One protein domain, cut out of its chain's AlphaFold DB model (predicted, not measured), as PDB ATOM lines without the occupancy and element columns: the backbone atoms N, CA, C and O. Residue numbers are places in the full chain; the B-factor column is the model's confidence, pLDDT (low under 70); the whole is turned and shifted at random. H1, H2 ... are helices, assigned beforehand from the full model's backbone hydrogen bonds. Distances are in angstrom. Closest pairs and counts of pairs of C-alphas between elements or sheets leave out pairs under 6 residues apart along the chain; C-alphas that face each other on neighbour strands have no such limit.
ATOM      1  N   ASP A  50     276.645 265.912 339.273       89.50
ATOM      2  CA  ASP A  50     276.011 265.263 338.141       89.50
ATOM      3  C   ASP A  50     276.918 265.279 336.922       89.50
ATOM      4  O   ASP A  50     277.657 266.233 336.673       89.50
ATOM      5  N   SER A  51     276.853 264.204 336.144       89.12
ATOM      6  CA  SER A  51     277.588 264.124 334.893       89.12
ATOM      7  C   SER A  51     277.037 265.133 333.890       89.12
ATOM      8  O   SER A  51     275.831 265.389 333.842       89.12
ATOM      9  N   MET A  52     277.896 265.652 333.015       86.81
ATOM     10  CA  MET A  52     277.475 266.563 331.946       86.81
ATOM     11  C   MET A  52     276.372 265.951 331.073       86.81
ATOM     12  O   MET A  52     275.508 266.678 330.598       86.81
ATOM     13  N   ALA A  53     276.365 264.625 330.887       88.25
ATOM     14  CA  ALA A  53     275.292 263.908 330.198       88.25
ATOM     15  C   ALA A  53     273.937 264.000 330.917       88.25
ATOM     16  O   ALA A  53     272.919 264.169 330.254       88.25
ATOM     17  N   GLU A  54     273.912 263.907 332.250       89.69
ATOM     18  CA  GLU A  54     272.684 264.080 333.037       89.69
ATOM     19  C   GLU A  54     272.200 265.523 332.955       89.69
ATOM     20  O   GLU A  54     271.020 265.770 332.719       89.69
ATOM     21  N   LEU A  55     273.128 266.473 333.072       88.69
ATOM     22  CA  LEU A  55     272.851 267.897 332.919       88.69
ATOM     23  C   LEU A  55     272.320 268.205 331.512       88.69
ATOM     24  O   LEU A  55     271.381 268.972 331.388       88.69
ATOM     25  N   ALA A  56     272.837 267.545 330.469       87.38
ATOM     26  CA  ALA A  56     272.347 267.647 329.090       87.38
ATOM     27  C   ALA A  56     270.938 267.101 328.855       87.38
ATOM     28  O   ALA A  56     270.346 267.425 327.828       87.38
ATOM     29  N   LYS A  57     270.372 266.319 329.784       88.44
ATOM     30  CA  LYS A  57     268.950 265.951 329.712       88.44
ATOM     31  C   LYS A  57     268.034 267.147 329.970       88.44
ATOM     32  O   LYS A  57     266.876 267.106 329.566       88.44
ATOM     33  N   ASN A  58     268.539 268.191 330.629       89.06
ATOM     34  CA  ASN A  58     267.805 269.415 330.910       89.06
ATOM     35  C   ASN A  58     268.501 270.610 330.244       89.06
ATOM     36  O   ASN A  58     269.633 270.957 330.570       89.06
ATOM     37  N   GLU A  59     267.814 271.265 329.310       87.62
ATOM     38  CA  GLU A  59     268.395 272.370 328.542       87.62
ATOM     39  C   GLU A  59     268.859 273.539 329.424       87.62
ATOM     40  O   GLU A  59     269.886 274.148 329.127       87.62
ATOM     41  N   GLU A  60     268.170 273.827 330.532       88.69
ATOM     42  CA  GLU A  60     268.558 274.896 331.457       88.69
ATOM     43  C   GLU A  60     269.844 274.536 332.212       88.69
ATOM     44  O   GLU A  60     270.788 275.333 332.255       88.69
ATOM     45  N   ALA A  61     269.919 273.316 332.757       88.81
ATOM     46  CA  ALA A  61     271.089 272.850 333.500       88.81
ATOM     47  C   ALA A  61     272.305 272.753 332.576       88.81
ATOM     48  O   ALA A  61     273.400 273.216 332.907       88.81
ATOM     49  N   PHE A  62     272.094 272.230 331.370       89.50
ATOM     50  CA  PHE A  62     273.116 272.169 330.344       89.50
ATOM     51  C   PHE A  62     273.591 273.547 329.907       89.50
ATOM     52  O   PHE A  62     274.794 273.761 329.825       89.50
ATOM     53  N   ALA A  63     272.687 274.497 329.656       88.94
ATOM     54  CA  ALA A  63     273.056 275.836 329.210       88.94
ATOM     55  C   ALA A  63     273.930 276.561 330.240       88.94
ATOM     56  O   ALA A  63     274.885 277.242 329.863       88.94
ATOM     57  N   ILE A  64     273.638 276.394 331.533       88.25
ATOM     58  CA  ILE A  64     274.452 276.933 332.631       88.25
ATOM     59  C   ILE A  64     275.875 276.376 332.555       88.25
ATOM     60  O   ILE A  64     276.842 277.140 332.570       88.25
ATOM     61  N   VAL A  65     276.019 275.057 332.430       86.12
ATOM     62  CA  VAL A  65     277.343 274.428 332.438       86.12
ATOM     63  C   VAL A  65     278.080 274.616 331.112       86.12
ATOM     64  O   VAL A  65     279.277 274.873 331.111       86.12
ATOM     65  N   ALA A  66     277.390 274.586 329.977       86.62
ATOM     66  CA  ALA A  66     277.959 274.892 328.671       86.62
ATOM     67  C   ALA A  66     278.500 276.327 328.622       86.62
ATOM     68  O   ALA A  66     279.597 276.549 328.113       86.62
ATOM     69  N   LYS A  67     277.781 277.295 329.213       85.88
ATOM     70  CA  LYS A  67     278.282 278.666 329.400       85.88
ATOM     71  C   LYS A  67     279.511 278.700 330.296       85.88
ATOM     72  O   LYS A  67     280.485 279.345 329.928       85.88
ATOM     73  N   ALA A  68     279.475 278.004 331.432       83.06
ATOM     74  CA  ALA A  68     280.611 277.906 332.342       83.06
ATOM     75  C   ALA A  68     281.853 277.388 331.597       83.06
ATOM     76  O   ALA A  68     282.861 278.086 331.546       83.06
ATOM     77  N   VAL A  69     281.742 276.238 330.922       80.38
ATOM     78  CA  VAL A  69     282.810 275.635 330.105       80.38
ATOM     79  C   VAL A  69     283.299 276.586 329.028       80.38
ATOM     80  O   VAL A  69     284.505 276.765 328.880       80.38
ATOM     81  N   LYS A  70     282.390 277.238 328.303       83.44
ATOM     82  CA  LYS A  70     282.755 278.208 327.275       83.44
ATOM     83  C   LYS A  70     283.516 279.392 327.846       83.44
ATOM     84  O   LYS A  70     284.464 279.836 327.227       83.44
ATOM     85  N   LEU A  71     283.165 279.885 329.025       79.56
ATOM     86  CA  LEU A  71     283.903 280.986 329.642       79.56
ATOM     87  C   LEU A  71     285.304 280.561 330.086       79.56
ATOM     88  O   LEU A  71     286.243 281.334 329.941       79.56
ATOM     89  N   VAL A  72     285.459 279.334 330.589       74.25
ATOM     90  CA  VAL A  72     286.741 278.876 331.157       74.25
ATOM     91  C   VAL A  72     287.667 278.204 330.154       74.25
ATOM     92  O   VAL A  72     288.861 278.090 330.404       74.25
ATOM     93  N   THR A  73     287.143 277.755 329.016       72.38
ATOM     94  CA  THR A  73     287.930 277.105 327.957       72.38
ATOM     95  C   THR A  73     287.876 277.856 326.630       72.38
ATOM     96  O   THR A  73     288.630 277.525 325.725       72.38
ATOM     97  N   ASN A  74     286.990 278.844 326.481       74.75
ATOM     98  CA  ASN A  74     286.631 279.472 325.205       74.75
ATOM     99  C   ASN A  74     286.063 278.494 324.149       74.75
ATOM    100  O   ASN A  74     285.856 278.872 322.996       74.75
ATOM    101  N   PHE A  75     285.762 277.244 324.530       75.00
ATOM    102  CA  PHE A  75     285.186 276.225 323.652       75.00
ATOM    103  C   PHE A  75     283.673 276.095 323.819       75.00
ATOM    104  O   PHE A  75     283.128 276.116 324.920       75.00
ATOM    105  N   ASP A  76     282.985 275.885 322.699       77.12
ATOM    106  CA  ASP A  76     281.553 275.606 322.696       77.12
ATOM    107  C   ASP A  76     281.309 274.136 323.073       77.12
ATOM    108  O   ASP A  76     281.675 273.213 322.338       77.12
ATOM    109  N   LEU A  77     280.697 273.912 324.235       79.69
ATOM    110  CA  LEU A  77     280.305 272.581 324.679       79.69
ATOM    111  C   LEU A  77     279.005 272.165 323.975       79.69
ATOM    112  O   LEU A  77     277.945 272.715 324.268       79.69
ATOM    113  N   LYS A  78     279.071 271.173 323.080       78.44
ATOM    114  CA  LYS A  78     277.901 270.679 322.332       78.44
ATOM    115  C   LYS A  78     277.777 269.158 322.357       78.44
ATOM    116  O   LYS A  78     278.765 268.486 322.061       78.44
ATOM    117  N   PRO A  79     276.579 268.602 322.610       77.94
ATOM    118  CA  PRO A  79     276.370 267.164 322.575       77.94
ATOM    119  C   PRO A  79     276.725 266.570 321.210       77.94
ATOM    120  O   PRO A  79     276.265 267.032 320.171       77.94
ATOM    121  N   GLY A  80     277.580 265.548 321.222       72.69
ATOM    122  CA  GLY A  80     278.056 264.840 320.033       72.69
ATOM    123  C   GLY A  80     279.194 265.525 319.265       72.69
ATOM    124  O   GLY A  80     279.587 265.008 318.223       72.69
ATOM    125  N   GLN A  81     279.745 266.648 319.748       75.25
ATOM    126  CA  GLN A  81     280.794 267.393 319.040       75.25
ATOM    127  C   GLN A  81     281.991 267.747 319.939       75.25
ATOM    128  O   GLN A  81     281.847 268.037 321.128       75.25
ATOM    129  N   GLY A  82     283.198 267.747 319.360       72.62
ATOM    130  CA  GLY A  82     284.424 268.172 320.043       72.62
ATOM    131  C   GLY A  82     284.753 267.319 321.272       72.62
ATOM    132  O   GLY A  82     284.794 266.094 321.194       72.62
ATOM    133  N   MET A  83     284.973 267.971 322.418       76.69
ATOM    134  CA  MET A  83     285.316 267.320 323.692       76.69
ATOM    135  C   MET A  83     284.110 266.701 324.424       76.69
ATOM    136  O   MET A  83     284.275 266.154 325.514       76.69
ATOM    137  N   TRP A  84     282.900 266.737 323.849       82.50
ATOM    138  CA  TRP A  84     281.690 266.223 324.501       82.50
ATOM    139  C   TRP A  84     281.797 264.777 324.958       82.50
ATOM    140  O   TRP A  84     281.417 264.485 326.078       82.50
ATOM    141  N   SER A  85     282.332 263.877 324.129       81.50
ATOM    142  CA  SER A  85     282.400 262.453 324.486       81.50
ATOM    143  C   SER A  85     283.279 262.189 325.713       81.50
ATOM    144  O   SER A  85     283.106 261.174 326.380       81.50
ATOM    145  N   MET A  86     284.223 263.091 326.001       76.75
ATOM    146  CA  MET A  86     285.054 263.048 327.201       76.75
ATOM    147  C   MET A  86     284.353 263.742 328.374       76.75
ATOM    148  O   MET A  86     284.321 263.198 329.474       76.75
ATOM    149  N   MET A  87     283.741 264.909 328.137       78.56
ATOM    150  CA  MET A  87     283.062 265.677 329.184       78.56
ATOM    151  C   MET A  87     281.737 265.050 329.633       78.56
ATOM    152  O   MET A  87     281.373 265.193 330.791       78.56
ATOM    153  N   SER A  88     281.024 264.320 328.770       83.75
ATOM    154  CA  SER A  88     279.689 263.765 329.034       83.75
ATOM    155  C   SER A  88     279.659 262.853 330.262       83.75
ATOM    156  O   SER A  88     278.678 262.855 330.999       83.75
ATOM    157  N   GLY A  89     280.735 262.094 330.490       82.56
ATOM    158  CA  GLY A  89     280.890 261.233 331.667       82.56
ATOM    159  C   GLY A  89     281.519 261.926 332.878       82.56
ATOM    160  O   GLY A  89     281.495 261.369 333.971       82.56
ATOM    161  N   MET A  90     282.073 263.127 332.705       84.56
ATOM    162  CA  MET A  90     282.674 263.901 333.790       84.56
ATOM    163  C   MET A  90     281.621 264.761 334.481       84.56
ATOM    164  O   MET A  90     280.594 265.095 333.894       84.56
ATOM    165  N   SER A  91     281.873 265.115 335.735       86.00
ATOM    166  CA  SER A  91     281.081 266.106 336.456       86.00
ATOM    167  C   SER A  91     281.759 267.480 336.389       86.00
ATOM    168  O   SER A  91     282.990 267.545 336.277       86.00
ATOM    169  N   PRO A  92     281.004 268.589 336.476       82.62
ATOM    170  CA  PRO A  92     281.580 269.928 336.574       82.62
ATOM    171  C   PRO A  92     282.604 270.064 337.708       82.62
ATOM    172  O   PRO A  92     283.606 270.754 337.542       82.62
ATOM    173  N   GLU A  93     282.387 269.370 338.830       84.50
ATOM    174  CA  GLU A  93     283.339 269.281 339.945       84.50
ATOM    175  C   GLU A  93     284.673 268.655 339.515       84.50
ATOM    176  O   GLU A  93     285.731 269.248 339.721       84.50
ATOM    177  N   HIS A  94     284.632 267.504 338.838       82.06
ATOM    178  CA  HIS A  94     285.837 266.846 338.329       82.06
ATOM    179  C   HIS A  94     286.549 267.682 337.266       82.06
ATOM    180  O   HIS A  94     287.775 267.793 337.287       82.06
ATOM    181  N   MET A  95     285.796 268.298 336.354       77.44
ATOM    182  CA  MET A  95     286.363 269.197 335.350       77.44
ATOM    183  C   MET A  95     287.029 270.406 335.996       77.44
ATOM    184  O   MET A  95     288.128 270.773 335.600       77.44
ATOM    185  N   SER A  96     286.407 270.993 337.017       72.56
ATOM    186  CA  SER A  96     286.997 272.089 337.780       72.56
ATOM    187  C   SER A  96     288.202 271.671 338.621       72.56
ATOM    188  O   SER A  96     288.955 272.541 339.037       72.56
ATOM    189  N   GLY A  97     288.371 270.385 338.924       68.94
ATOM    190  CA  GLY A  97     289.600 269.867 339.528       68.94
ATOM    191  C   GLY A  97     290.722 269.665 338.504       68.94
ATOM    192  O   GLY A  97     291.895 269.768 338.849       68.94
ATOM    193  N   MET A  98     290.372 269.388 337.242       67.94
ATOM    194  CA  MET A  98     291.331 269.253 336.135       67.94
ATOM    195  C   MET A  98     291.776 270.601 335.566       67.94
ATOM    196  O   MET A  98     292.933 270.770 335.185       67.94
ATOM    197  N   ILE A  99     290.858 271.560 335.485       67.50
ATOM    198  CA  ILE A  99     291.156 272.952 335.161       67.50
ATOM    199  C   ILE A  99     291.681 273.566 336.455       67.50
ATOM    200  O   ILE A  99     290.984 273.509 337.457       67.50
ATOM    201  N   SER A 100     292.900 274.108 336.468       61.06
ATOM    202  CA  SER A 100     293.524 274.626 337.692       61.06
ATOM    203  C   SER A 100     292.536 275.461 338.515       61.06
ATOM    204  O   SER A 100     291.985 276.438 338.011       61.06
ATOM    205  N   THR A 101     292.308 275.091 339.776       57.72
ATOM    206  CA  THR A 101     291.392 275.799 340.690       57.72
ATOM    207  C   THR A 101     291.744 277.279 340.835       57.72
ATOM    208  O   THR A 101     290.850 278.103 341.003       57.72
ATOM    209  N   ASP A 102     293.018 277.626 340.655       61.62
ATOM    210  CA  ASP A 102     293.535 278.998 340.594       61.62
ATOM    211  C   ASP A 102     292.936 279.824 339.430       61.62
ATOM    212  O   ASP A 102     292.687 281.021 339.554       61.62
ATOM    213  N   LEU A 103     292.617 279.176 338.302       64.44
ATOM    214  CA  LEU A 103     291.977 279.814 337.145       64.44
ATOM    215  C   LEU A 103     290.486 280.047 337.362       64.44
ATOM    216  O   LEU A 103     289.953 281.072 336.944       64.44
ATOM    217  N   LEU A 104     289.815 279.078 337.980       68.88
ATOM    218  CA  LEU A 104     288.375 279.116 338.212       68.88
ATOM    219  C   LEU A 104     288.017 279.984 339.416       68.88
ATOM    220  O   LEU A 104     286.945 280.578 339.453       68.88
ATOM    221  N   GLY A 105     288.921 280.098 340.383       69.62
ATOM    222  CA  GLY A 105     288.670 280.740 341.661       69.62
ATOM    223  C   GLY A 105     287.760 279.892 342.551       69.62
ATOM    224  O   GLY A 105     286.796 279.264 342.102       69.62
ATOM    225  N   ASP A 106     288.013 279.929 343.858       74.06
ATOM    226  CA  ASP A 106     287.302 279.125 344.867       74.06
ATOM    227  C   ASP A 106     285.777 279.304 344.854       74.06
ATOM    228  O   ASP A 106     285.019 278.461 345.331       74.06
ATOM    229  N   LYS A 107     285.302 280.421 344.299       77.56
ATOM    230  CA  LYS A 107     283.886 280.788 344.251       77.56
ATOM    231  C   LYS A 107     283.148 280.264 343.017       77.56
ATOM    232  O   LYS A 107     281.918 280.307 342.997       77.56
ATOM    233  N   PHE A 108     283.839 279.783 341.981       81.62
ATOM    234  CA  PHE A 108     283.184 279.406 340.724       81.62
ATOM    235  C   PHE A 108     282.383 278.113 340.843       81.62
ATOM    236  O   PHE A 108     281.197 278.105 340.515       81.62
ATOM    237  N   LEU A 109     282.968 277.061 341.414       83.25
ATOM    238  CA  LEU A 109     282.266 275.813 341.729       83.25
ATOM    239  C   LEU A 109     280.984 276.015 342.551       83.25
ATOM    240  O   LEU A 109     279.922 275.576 342.100       83.25
ATOM    241  N   PRO A 110     281.018 276.705 343.711       84.38
ATOM    242  CA  PRO A 110     279.804 276.946 344.486       84.38
ATOM    243  C   PRO A 110     278.801 277.811 343.726       84.38
ATOM    244  O   PRO A 110     277.602 277.596 343.867       84.38
ATOM    245  N   SER A 111     279.254 278.730 342.866       84.88
ATOM    246  CA  SER A 111     278.351 279.533 342.035       84.88
ATOM    247  C   SER A 111     277.641 278.724 340.960       84.88
ATOM    248  O   SER A 111     276.453 278.930 340.715       84.88
ATOM    249  N   LEU A 112     278.346 277.765 340.359       86.81
ATOM    250  CA  LEU A 112     277.776 276.841 339.397       86.81
ATOM    251  C   LEU A 112     276.767 275.926 340.086       86.81
ATOM    252  O   LEU A 112     275.643 275.783 339.612       86.81
ATOM    253  N   ASN A 113     277.132 275.389 341.252       87.69
ATOM    254  CA  ASN A 113     276.234 274.573 342.056       87.69
ATOM    255  C   ASN A 113     274.976 275.350 342.466       87.69
ATOM    256  O   ASN A 113     273.879 274.862 342.240       87.69
ATOM    257  N   ALA A 114     275.113 276.588 342.949       86.94
ATOM    258  CA  ALA A 114     273.989 277.448 343.328       86.94
ATOM    259  C   ALA A 114     272.999 277.715 342.181       86.94
ATOM    260  O   ALA A 114     271.835 278.023 342.426       86.94
ATOM    261  N   GLN A 115     273.449 277.627 340.928       86.19
ATOM    262  CA  GLN A 115     272.593 277.777 339.752       86.19
ATOM    263  C   GLN A 115     271.956 276.449 339.342       86.19
ATOM    264  O   GLN A 115     270.782 276.423 338.988       86.19
ATOM    265  N   LEU A 116     272.694 275.343 339.454       87.69
ATOM    266  CA  LEU A 116     272.181 274.003 339.173       87.69
ATOM    267  C   LEU A 116     271.110 273.564 340.175       87.69
ATOM    268  O   LEU A 116     270.075 273.054 339.757       87.69
ATOM    269  N   ILE A 117     271.290 273.851 341.469       87.88
ATOM    270  CA  ILE A 117     270.328 273.464 342.515       87.88
ATOM    271  C   ILE A 117     268.995 274.218 342.430       87.88
ATOM    272  O   ILE A 117     268.058 273.884 343.145       87.88
ATOM    273  N   LYS A 118     268.886 275.236 341.566       85.19
ATOM    274  CA  LYS A 118     267.604 275.885 341.243       85.19
ATOM    275  C   LYS A 118     266.780 275.071 340.247       85.19
ATOM    276  O   LYS A 118     265.587 275.318 340.106       85.19
ATOM    277  N   ILE A 119     267.411 274.120 339.559       86.81
ATOM    278  CA  ILE A 119     266.806 273.314 338.507       86.81
ATOM    279  C   ILE A 119     266.512 271.930 339.064       86.81
ATOM    280  O   ILE A 119     267.395 271.215 339.545       86.81
ATOM    281  N   LYS A 120     265.241 271.553 338.987       86.31
ATOM    282  CA  LYS A 120     264.766 270.248 339.431       86.31
ATOM    283  C   LYS A 120     265.087 269.180 338.380       86.31
ATOM    284  O   LYS A 120     264.920 269.438 337.187       86.31
ATOM    285  N   LYS A 121     265.554 268.016 338.836       82.56
ATOM    286  CA  LYS A 121     265.757 266.821 338.003       82.56
ATOM    287  C   LYS A 121     264.445 266.167 337.594       82.56
ATOM    288  O   LYS A 121     263.465 266.268 338.371       82.56
TER     289      LYS A 121
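This is residues 50 to 121 of the 121 residues of the protein "C7D2-BG protein" of human gut metagenome (UniProt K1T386). Three helices, H2, H4 and H6, lie side by side with their lines nearly parallel, their centres making a triangle, with H4 running the same way as H2 and H6 running back. Short H1 packs on the first part of H2, short H5 lies at the end where H4 finishes and H6 begins, and short H3 lies off to one side, near H1. The 72 printed residues hold six named helices, H1 to H6 in chain order, and no named strand: all helix. The whole is compact, with a radius of gyration of the C-alphas of 11.2 A and spans of 29 by 28 by 17 A.

Begin at H2, residues 59 to 73. It touches H6, residues 108 to 116, at a shallow tilt of 15 degrees, opposite ways; the closest C-alphas, of Ala 61 and Leu 116, are 5.9 A apart. H4, residues 92 to 98, only just touches H6, with 3 pairs of C-alphas within 8 A, the closest Glu 93 and Leu 109 at 6.9 A. H4 is close to H2 but not clearly touching, C-alphas 65 and 92 being 7.4 A apart. With residues 61 to 65 alone, H2 touches H1, residues 52 to 55, closest at C-alphas 55 and 62, 5.0 A. H3, residues 84 to 87, touches no helix; its C-alpha 87 is 6.3 A from C-alpha 52 of H1. H5, residues 101 to 104, meets H6 only through their link. In H2, H4 and H6 every O i to N i+4 pair is within hydrogen-bond range; H1, H3 and H5 are too short for one.

Find C-alpha 59 at (268.395, 272.370, 328.542); from there H2 runs 20.1 A to C-alpha 73 at (287.930, 277.105, 327.957). H6 runs 12.4 A to C-alpha 116 at (272.181, 274.003, 339.173), and H4 runs 9.8 A.

The C-alphas of Asp 102 and Lys 121, the two farthest apart, are 30.4 A apart. The printed part has no cut, and no link is long. Look for low confidence at residues 97 to 105, under 70.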